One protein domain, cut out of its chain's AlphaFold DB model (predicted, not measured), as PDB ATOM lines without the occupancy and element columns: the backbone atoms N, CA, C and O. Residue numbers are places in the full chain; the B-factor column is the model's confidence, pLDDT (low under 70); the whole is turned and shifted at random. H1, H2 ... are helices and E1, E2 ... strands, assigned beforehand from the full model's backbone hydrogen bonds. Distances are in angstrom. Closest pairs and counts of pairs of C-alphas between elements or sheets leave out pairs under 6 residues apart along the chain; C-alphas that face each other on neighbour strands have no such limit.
ATOM      1  N   GLN A   7     173.878 170.908 157.437       74.69
ATOM      2  CA  GLN A   7     174.955 170.900 156.455       74.69
ATOM      3  C   GLN A   7     174.414 170.545 155.074       74.69
ATOM      4  O   GLN A   7     173.707 169.546 154.891       74.69
ATOM      5  N   ARG A   8     174.769 171.378 154.092       73.06
ATOM      6  CA  ARG A   8     174.436 171.169 152.684       73.06
ATOM      7  C   ARG A   8     175.355 170.102 152.092       73.06
ATOM      8  O   ARG A   8     176.566 170.280 152.053       73.06
ATOM      9  N   ALA A   9     174.772 169.046 151.545       73.06
ATOM     10  CA  ALA A   9     175.444 168.100 150.667       73.06
ATOM     11  C   ALA A   9     174.987 168.364 149.227       73.06
ATOM     12  O   ALA A   9     173.812 168.181 148.900       73.06
ATOM     13  N   ASN A  10     175.910 168.826 148.382       63.12
ATOM     14  CA  ASN A  10     175.653 169.106 146.971       63.12
ATOM     15  C   ASN A  10     176.231 167.956 146.130       63.12
ATOM     16  O   ASN A  10     177.444 167.762 146.111       63.12
ATOM     17  N   ARG A  11     175.366 167.164 145.487       61.81
ATOM     18  CA  ARG A  11     175.751 166.239 144.404       61.81
ATOM     19  C   ARG A  11     174.928 166.586 143.160       61.81
ATOM     20  O   ARG A  11     175.295 167.518 142.468       61.81
ATOM     21  N   ASP A  12     173.777 165.947 142.974       63.12
ATOM     22  CA  ASP A  12     172.815 166.234 141.885       63.12
ATOM     23  C   ASP A  12     171.571 167.000 142.378       63.12
ATOM     24  O   ASP A  12     170.873 167.712 141.662       63.12
ATOM     25  N   HIS A  13     171.309 166.878 143.678       69.62
ATOM     26  CA  HIS A  13     170.259 167.580 144.393       69.62
ATOM     27  C   HIS A  13     170.836 168.181 145.669       69.62
ATOM     28  O   HIS A  13     171.794 167.644 146.237       69.62
ATOM     29  N   VAL A  14     170.230 169.269 146.144       72.62
ATOM     30  CA  VAL A  14     170.631 169.877 147.408       72.62
ATOM     31  C   VAL A  14     169.976 169.108 148.542       72.62
ATOM     32  O   VAL A  14     168.763 169.169 148.726       72.62
ATOM     33  N   PHE A  15     170.775 168.386 149.318       76.56
ATOM     34  CA  PHE A  15     170.306 167.778 150.558       76.56
ATOM     35  C   PHE A  15     170.834 168.569 151.747       76.56
ATOM     36  O   PHE A  15     172.002 168.948 151.775       76.56
ATOM     37  N   PHE A  16     169.989 168.785 152.744       76.81
ATOM     38  CA  PHE A  16     170.368 169.338 154.036       76.81
ATOM     39  C   PHE A  16     170.247 168.237 155.077       76.81
ATOM     40  O   PHE A  16     169.169 167.677 155.267       76.81
ATOM     41  N   PHE A  17     171.354 167.915 155.733       82.12
ATOM     42  CA  PHE A  17     171.393 166.954 156.831       82.12
ATOM     43  C   PHE A  17     171.482 167.710 158.145       82.12
ATOM     44  O   PHE A  17     172.318 168.602 158.260       82.12
ATOM     45  N   LEU A  18     170.650 167.345 159.120       81.25
ATOM     46  CA  LEU A  18     170.733 167.905 160.461       81.25
ATOM     47  C   LEU A  18     171.907 167.262 161.207       81.25
ATOM     48  O   LEU A  18     171.953 166.037 161.376       81.25
ATOM     49  N   PHE A  19     172.836 168.095 161.660       78.75
ATOM     50  CA  PHE A  19     173.895 167.732 162.585       78.75
ATOM     51  C   PHE A  19     173.564 168.294 163.963       78.75
ATOM     52  O   PHE A  19     173.206 169.460 164.088       78.75
ATOM     53  N   VAL A  20     173.698 167.452 164.981       78.19
ATOM     54  CA  VAL A  20     173.459 167.793 166.387       78.19
ATOM     55  C   VAL A  20     174.728 167.454 167.149       78.19
ATOM     56  O   VAL A  20     175.159 166.300 167.113       78.19
ATOM     57  N   ASN A  21     175.373 168.449 167.766       75.31
ATOM     58  CA  ASN A  21     176.666 168.287 168.448       75.31
ATOM     59  C   ASN A  21     177.718 167.556 167.594       75.31
ATOM     60  O   ASN A  21     178.394 166.629 168.036       75.31
ATOM     61  N   GLY A  22     177.802 167.920 166.308       76.19
ATOM     62  CA  GLY A  22     178.729 167.312 165.347       76.19
ATOM     63  C   GLY A  22     178.347 165.903 164.870       76.19
ATOM     64  O   GLY A  22     178.979 165.384 163.949       76.19
ATOM     65  N   LYS A  23     177.290 165.289 165.416       78.75
ATOM     66  CA  LYS A  23     176.774 163.995 164.954       78.75
ATOM     67  C   LYS A  23     175.731 164.191 163.865       78.75
ATOM     68  O   LYS A  23     174.728 164.880 164.048       78.75
ATOM     69  N   LYS A  24     175.949 163.531 162.730       81.94
ATOM     70  CA  LYS A  24     174.963 163.455 161.651       81.94
ATOM     71  C   LYS A  24     173.755 162.650 162.123       81.94
ATOM     72  O   LYS A  24     173.904 161.503 162.537       81.94
ATOM     73  N   THR A  25     172.567 163.226 162.013       80.81
ATOM     74  CA  THR A  25     171.316 162.531 162.331       80.81
ATOM     75  C   THR A  25     170.706 161.895 161.076       80.81
ATOM     76  O   THR A  25     171.106 162.183 159.944       80.81
ATOM     77  N   ASN A  26     169.694 161.043 161.264       80.00
ATOM     78  CA  ASN A  26     168.890 160.506 160.157       80.00
ATOM     79  C   ASN A  26     167.901 161.533 159.576       80.00
ATOM     80  O   ASN A  26     167.228 161.249 158.584       80.00
ATOM     81  N   ILE A  27     167.824 162.727 160.167       80.25
ATOM     82  CA  ILE A  27     166.941 163.801 159.731       80.25
ATOM     83  C   ILE A  27     167.613 164.532 158.566       80.25
ATOM     84  O   ILE A  27     168.695 165.115 158.694       80.25
ATOM     85  N   ARG A  28     166.968 164.485 157.399       80.94
ATOM     86  CA  ARG A  28     167.436 165.155 156.183       80.94
ATOM     87  C   ARG A  28     166.270 165.723 155.399       80.94
ATOM     88  O   ARG A  28     165.193 165.137 155.386       80.94
ATOM     89  N   THR A  29     166.516 166.796 154.666       76.50
ATOM     90  CA  THR A  29     165.542 167.358 153.732       76.50
ATOM     91  C   THR A  29     166.169 167.654 152.374       76.50
ATOM     92  O   THR A  29     167.367 167.930 152.279       76.50
ATOM     93  N   LYS A  30     165.380 167.525 151.305       75.38
ATOM     94  CA  LYS A  30     165.810 167.755 149.920       75.38
ATOM     95  C   LYS A  30     165.232 169.077 149.425       75.38
ATOM     96  O   LYS A  30     164.018 169.252 149.440       75.38
ATOM     97  N   ILE A  31     166.091 169.951 148.914       69.81
ATOM     98  CA  ILE A  31     165.701 171.167 148.203       69.81
ATOM     99  C   ILE A  31     166.063 170.992 146.728       69.81
ATOM    100  O   ILE A  31     167.216 170.750 146.366       69.81
ATOM    101  N   SER A  32     165.055 171.074 145.867       57.16
ATOM    102  CA  SER A  32     165.235 171.016 144.417       57.16
ATOM    103  C   SER A  32     165.570 172.416 143.895       57.16
ATOM    104  O   SER A  32     164.881 173.380 144.205       57.16
ATOM    105  N   HIS A  33     166.646 172.537 143.117       54.56
ATOM    106  CA  HIS A  33     167.274 173.806 142.720       54.56
ATOM    107  C   HIS A  33     166.563 174.529 141.554       54.56
ATOM    108  O   HIS A  33     167.226 175.119 140.705       54.56
ATOM    109  N   GLY A  34     165.233 174.435 141.454       45.16
ATOM    110  CA  GLY A  34     164.532 174.750 140.199       45.16
ATOM    111  C   GLY A  34     163.192 175.463 140.305       45.16
ATOM    112  O   GLY A  34     162.565 175.690 139.277       45.16
ATOM    113  N   SER A  35     162.732 175.837 141.497       45.28
ATOM    114  CA  SER A  35     161.464 176.556 141.620       45.28
ATOM    115  C   SER A  35     161.623 177.679 142.630       45.28
ATOM    116  O   SER A  35     161.815 177.438 143.818       45.28
ATOM    117  N   THR A  36     161.548 178.913 142.134       46.88
ATOM    118  CA  THR A  36     161.434 180.166 142.905       46.88
ATOM    119  C   THR A  36     160.263 180.126 143.893       46.88
ATOM    120  O   THR A  36     160.211 180.879 144.859       46.88
ATOM    121  N   GLU A  37     159.346 179.185 143.697       46.94
ATOM    122  CA  GLU A  37     158.268 178.865 144.608       46.94
ATOM    123  C   GLU A  37     158.747 177.824 145.622       46.94
ATOM    124  O   GLU A  37     158.571 176.614 145.462       46.94
ATOM    125  N   CYS A  38     159.299 178.307 146.732       53.75
ATOM    126  CA  CYS A  38     159.267 177.584 148.003       53.75
ATOM    127  C   CYS A  38     157.795 177.519 148.477       53.75
ATOM    128  O   CYS A  38     157.421 178.098 149.491       53.75
ATOM    129  N   GLY A  39     156.918 176.928 147.661       55.25
ATOM    130  CA  GLY A  39     155.482 176.900 147.889       55.25
ATOM    131  C   GLY A  39     155.143 176.008 149.078       55.25
ATOM    132  O   GLY A  39     155.903 175.099 149.424       55.25
ATOM    133  N   ALA A  40     153.968 176.224 149.670       60.44
ATOM    134  CA  ALA A  40     153.457 175.456 150.808       60.44
ATOM    135  C   ALA A  40     153.559 173.924 150.623       60.44
ATOM    136  O   ALA A  40     153.731 173.192 151.596       60.44
ATOM    137  N   ASN A  41     153.542 173.430 149.380       65.75
ATOM    138  CA  ASN A  41     153.790 172.022 149.063       65.75
ATOM    139  C   ASN A  41     155.208 171.554 149.408       65.75
ATOM    140  O   ASN A  41     155.363 170.495 150.015       65.75
ATOM    141  N   LEU A  42     156.243 172.324 149.054       71.00
ATOM    142  CA  LEU A  42     157.617 171.985 149.421       71.00
ATOM    143  C   LEU A  42     157.764 172.016 150.940       71.00
ATOM    144  O   LEU A  42     158.319 171.084 151.508       71.00
ATOM    145  N   LEU A  43     157.178 173.016 151.600       71.62
ATOM    146  CA  LEU A  43     157.163 173.107 153.058       71.62
ATOM    147  C   LEU A  43     156.485 171.895 153.701       71.62
ATOM    148  O   LEU A  43     157.042 171.285 154.604       71.62
ATOM    149  N   SER A  44     155.333 171.466 153.196       70.62
ATOM    150  CA  SER A  44     154.642 170.282 153.711       70.62
ATOM    151  C   SER A  44     155.478 169.003 153.533       70.62
ATOM    152  O   SER A  44     155.565 168.167 154.437       70.62
ATOM    153  N   ILE A  45     156.188 168.870 152.406       76.19
ATOM    154  CA  ILE A  45     157.115 167.754 152.163       76.19
ATOM    155  C   ILE A  45     158.314 167.822 153.118       76.19
ATOM    156  O   ILE A  45     158.685 166.811 153.717       76.19
ATOM    157  N   MET A  46     158.908 169.003 153.292       76.31
ATOM    158  CA  MET A  46     160.019 169.228 154.216       76.31
ATOM    159  C   MET A  46     159.601 168.944 155.660       76.31
ATOM    160  O   MET A  46     160.344 168.292 156.384       76.31
ATOM    161  N   ALA A  47     158.400 169.360 156.068       77.81
ATOM    162  CA  ALA A  47     157.857 169.121 157.397       77.81
ATOM    163  C   ALA A  47     157.731 167.613 157.658       77.81
ATOM    164  O   ALA A  47     158.268 167.112 158.642       77.81
ATOM    165  N   ASN A  48     157.169 166.858 156.709       77.50
ATOM    166  CA  ASN A  48     157.111 165.396 156.796       77.50
ATOM    167  C   ASN A  48     158.505 164.746 156.899       77.50
ATOM    168  O   ASN A  48     158.732 163.881 157.751       77.50
ATOM    169  N   GLN A  49     159.459 165.183 156.070       80.88
ATOM    170  CA  GLN A  49     160.842 164.681 156.081       80.88
ATOM    171  C   GLN A  49     161.579 164.994 157.391       80.88
ATOM    172  O   GLN A  49     162.351 164.173 157.882       80.88
ATOM    173  N   LEU A  50     161.321 166.169 157.963       77.75
ATOM    174  CA  LEU A  50     161.897 166.637 159.221       77.75
ATOM    175  C   LEU A  50     161.107 166.168 160.451       77.75
ATOM    176  O   LEU A  50     161.483 166.507 161.572       77.75
ATOM    177  N   GLN A  51     160.032 165.393 160.251       75.44
ATOM    178  CA  GLN A  51     159.111 164.949 161.305       75.44
ATOM    179  C   GLN A  51     158.536 166.128 162.116       75.44
ATOM    180  O   GLN A  51     158.287 166.033 163.320       75.44
ATOM    181  N   LEU A  52     158.338 167.250 161.431       76.19
ATOM    182  CA  LEU A  52     157.774 168.491 161.930       76.19
ATOM    183  C   LEU A  52     156.348 168.673 161.411       76.19
ATOM    184  O   LEU A  52     155.962 168.134 160.376       76.19
ATOM    185  N   LYS A  53     155.566 169.483 162.122       77.94
ATOM    186  CA  LYS A  53     154.298 170.006 161.602       77.94
ATOM    187  C   LYS A  53     154.579 171.208 160.700       77.94
ATOM    188  O   LYS A  53     155.595 171.873 160.877       77.94
ATOM    189  N   SER A  54     153.667 171.537 159.788       71.12
ATOM    190  CA  SER A  54     153.824 172.702 158.903       71.12
ATOM    191  C   SER A  54     154.071 173.996 159.685       71.12
ATOM    192  O   SER A  54     155.004 174.711 159.358       71.12
ATOM    193  N   GLN A  55     153.345 174.222 160.790       71.06
ATOM    194  CA  GLN A  55     153.557 175.378 161.677       71.06
ATOM    195  C   GLN A  55     154.936 175.392 162.358       71.06
ATOM    196  O   GLN A  55     155.487 176.451 162.611       71.06
ATOM    197  N   GLU A  56     155.507 174.223 162.655       71.69
ATOM    198  CA  GLU A  56     156.840 174.101 163.267       71.69
ATOM    199  C   GLU A  56     157.939 174.373 162.243       71.69
ATOM    200  O   GLU A  56     158.959 174.976 162.559       71.69
ATOM    201  N   LEU A  57     157.727 173.933 161.000       75.50
ATOM    202  CA  LEU A  57     158.615 174.277 159.902       75.50
ATOM    203  C   LEU A  57     158.532 175.771 159.595       75.50
ATOM    204  O   LEU A  57     159.563 176.400 159.394       75.50
ATOM    205  N   GLU A  58     157.330 176.338 159.593       71.31
ATOM    206  CA  GLU A  58     157.122 177.773 159.433       71.31
ATOM    207  C   GLU A  58     157.814 178.531 160.569       71.31
ATOM    208  O   GLU A  58     158.635 179.390 160.293       71.31
ATOM    209  N   ALA A  59     157.674 178.105 161.827       70.25
ATOM    210  CA  ALA A  59     158.452 178.650 162.943       70.25
ATOM    211  C   ALA A  59     159.972 178.438 162.782       70.25
ATOM    212  O   ALA A  59     160.771 179.253 163.230       70.25
ATOM    213  N   LEU A  60     160.418 177.371 162.118       68.94
ATOM    214  CA  LEU A  60     161.835 177.150 161.835       68.94
ATOM    215  C   LEU A  60     162.366 178.073 160.723       68.94
ATOM    216  O   LEU A  60     163.569 178.360 160.713       68.94
ATOM    217  N   LEU A  61     161.508 178.527 159.809       68.00
ATOM    218  CA  LEU A  61     161.854 179.394 158.678       68.00
ATOM    219  C   LEU A  61     161.638 180.882 158.964       68.00
ATOM    220  O   LEU A  61     162.498 181.681 158.603       68.00
ATOM    221  N   ASP A  62     160.531 181.208 159.619       62.19
ATOM    222  CA  ASP A  62     160.023 182.549 159.912       62.19
ATOM    223  C   ASP A  62     160.504 183.044 161.287       62.19
ATOM    224  O   ASP A  62     160.859 184.207 161.462       62.19
ATOM    225  N   CYS A  63     160.626 182.134 162.263       57.09
ATOM    226  CA  CYS A  63     161.043 182.455 163.628       57.09
ATOM    227  C   CYS A  63     162.541 182.129 163.847       57.09
ATOM    228  O   CYS A  63     163.092 181.162 163.287       57.09
ATOM    229  N   PRO A  64     163.253 182.863 164.726       56.91
ATOM    230  CA  PRO A  64     164.622 182.548 165.111       56.91
ATOM    231  C   PRO A  64     164.636 181.379 166.108       56.91
ATOM    232  O   PRO A  64     165.279 181.452 167.148       56.91
ATOM    233  N   LEU A  65     163.923 180.286 165.809       63.22
ATOM    234  CA  LEU A  65     164.017 179.056 166.584       63.22
ATOM    235  C   LEU A  65     165.475 178.579 166.520       63.22
ATOM    236  O   LEU A  65     165.927 178.129 165.462       63.22
ATOM    237  N   SER A  66     166.237 178.766 167.593       67.00
ATOM    238  CA  SER A  66     167.641 178.356 167.638       67.00
ATOM    239  C   SER A  66     167.762 176.852 167.404       67.00
ATOM    240  O   SER A  66     166.837 176.091 167.691       67.00
ATOM    241  N   GLU A  67     168.910 176.426 166.878       69.88
ATOM    242  CA  GLU A  67     169.246 175.011 166.683       69.88
ATOM    243  C   GLU A  67     168.913 174.170 167.926       69.88
ATOM    244  O   GLU A  67     168.257 173.139 167.822       69.88
ATOM    245  N   GLU A  68     169.265 174.681 169.105       73.19
ATOM    246  CA  GLU A  68     169.038 174.048 170.406       73.19
ATOM    247  C   GLU A  68     167.555 173.802 170.703       73.19
ATOM    248  O   GLU A  68     167.186 172.702 171.100       73.19
ATOM    249  N   GLN A  69     166.683 174.783 170.443       75.69
ATOM    250  CA  GLN A  69     165.237 174.630 170.652       75.69
ATOM    251  C   GLN A  69     164.638 173.587 169.704       75.69
ATOM    252  O   GLN A  69     163.762 172.815 170.089       75.69
ATOM    253  N   TYR A  70     165.128 173.537 168.463       77.06
ATOM    254  CA  TYR A  70     164.708 172.515 167.510       77.06
ATOM    255  C   TYR A  70     165.149 171.111 167.949       77.06
ATOM    256  O   TYR A  70     164.370 170.159 167.870       77.06
ATOM    257  N   ILE A  71     166.381 170.978 168.444       78.69
ATOM    258  CA  ILE A  71     166.910 169.716 168.971       78.69
ATOM    259  C   ILE A  71     166.117 169.264 170.198       78.69
ATOM    260  O   ILE A  71     165.747 168.092 170.276       78.69
ATOM    261  N   ASP A  72     165.828 170.175 171.127       81.06
ATOM    262  CA  ASP A  72     165.075 169.868 172.341       81.06
ATOM    263  C   ASP A  72     163.668 169.359 172.006       81.06
ATOM    264  O   ASP A  72     163.255 168.296 172.469       81.06
ATOM    265  N   LEU A  73     162.985 170.016 171.066       81.00
ATOM    266  CA  LEU A  73     161.689 169.577 170.553       81.00
ATOM    267  C   LEU A  73     161.746 168.162 169.945       81.00
ATOM    268  O   LEU A  73     160.845 167.344 170.149       81.00
ATOM    269  N   LEU A  74     162.804 167.849 169.192       80.50
ATOM    270  CA  LEU A  74     163.009 166.514 168.627       80.50
ATOM    271  C   LEU A  74     163.294 165.461 169.708       80.50
ATOM    272  O   LEU A  74     162.833 164.324 169.571       80.50
ATOM    273  N   ARG A  75     164.008 165.822 170.782       82.50
ATOM    274  CA  ARG A  75     164.261 164.951 171.944       82.50
ATOM    275  C   ARG A  75     162.992 164.693 172.743       82.50
ATOM    276  O   ARG A  75     162.676 163.535 172.996       82.50
ATOM    277  N   GLN A  76     162.215 165.735 173.043       81.69
ATOM    278  CA  GLN A  76     160.911 165.610 173.707       81.69
ATOM    279  C   GLN A  76     159.962 164.681 172.937       81.69
ATOM    280  O   GLN A  76     159.172 163.951 173.528       81.69
ATOM    281  N   ARG A  77     160.064 164.670 171.603       78.75
ATOM    282  CA  ARG A  77     159.274 163.798 170.719       78.75
ATOM    283  C   ARG A  77     159.873 162.399 170.517       78.75
ATOM    284  O   ARG A  77     159.318 161.626 169.735       78.75
ATOM    285  N   GLY A  78     161.003 162.077 171.151       79.94
ATOM    286  CA  GLY A  78     161.701 160.793 171.006       79.94
ATOM    287  C   GLY A  78     162.269 160.542 169.603       79.94
ATOM    288  O   GLY A  78     162.508 159.399 169.222       79.94
TER     289      GLY A  78
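Overview. This is residues 7 to 78 of the 83 residues of an uncharacterized protein of Actinobacteria bacterium (UniProt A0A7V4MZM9). A small antiparallel sheet of three strands makes one side of this domain and three short helices make the other: H1 packs on edge strand E3, H2 packs on H1 away from the sheet, and H3 only grazes the sheet near the end of E2. The loop at residues 34 to 39 sticks out. The printed part has 72 residues, in the order E1 E2 E3 H1 H2 H3; the sheet order is E1 - E2 - E3, and the class is mixed, helices and strands. It is compact, with a radius of gyration of the C-alphas of 12.4 A and spans of 34 by 26 by 20 A.

Arrangement. Start at E2, residues 14 to 20, the inner strand. It forms hairpins with E1, residues 7 to 10, where N 9 and O 15 are 2.8 A apart, and with E3, residues 23 to 31, where N 16 and O 29 are 2.8 A apart, both within hydrogen-bond range. The three make a meander, each strand the antiparallel neighbour of the one before. E3 bends by 74 degrees at residue 26. H1, residues 40 to 49, is on the sheet; its closest C-alphas to E3 are those of Met 46 and Thr 29, 5.9 A apart. H2, residues 54 to 62, is not on the sheet but touches H1, about perpendicular at 76 degrees, closest at the C-alphas of Ala 47 and Ser 54, 5.6 A. H3, residues 67 to 76, only grazes the sheet with residues 67 to 71. It is close to H2 but not clearly touching, with the closest C-alphas, of Leu 60 and Tyr 70, 7.9 A apart. H1 and H3 are apart. In H1, H2 and H3 every O i to N i+4 pair is within hydrogen-bond range.

Along the chain. Find C-alpha 7 at (174.955, 170.900, 156.455), where E1 begins. E2 is 19.3 A long and E3 21.3 A. H1 begins at C-alpha 40, (153.457, 175.456, 150.808), and is 14.1 A long; H3, 14.4 A, ends at C-alpha 76, (160.911, 165.610, 173.707).

Size, cuts and confidence. The C-alphas farthest apart, of Gly 34 and Gln 76, are 34.9 A apart. The printed part has no cut, and no link is long. Mean pLDDT of the printed part is 71.3; residues 10 to 13, 31 to 41 and 60 to 67 are under 70.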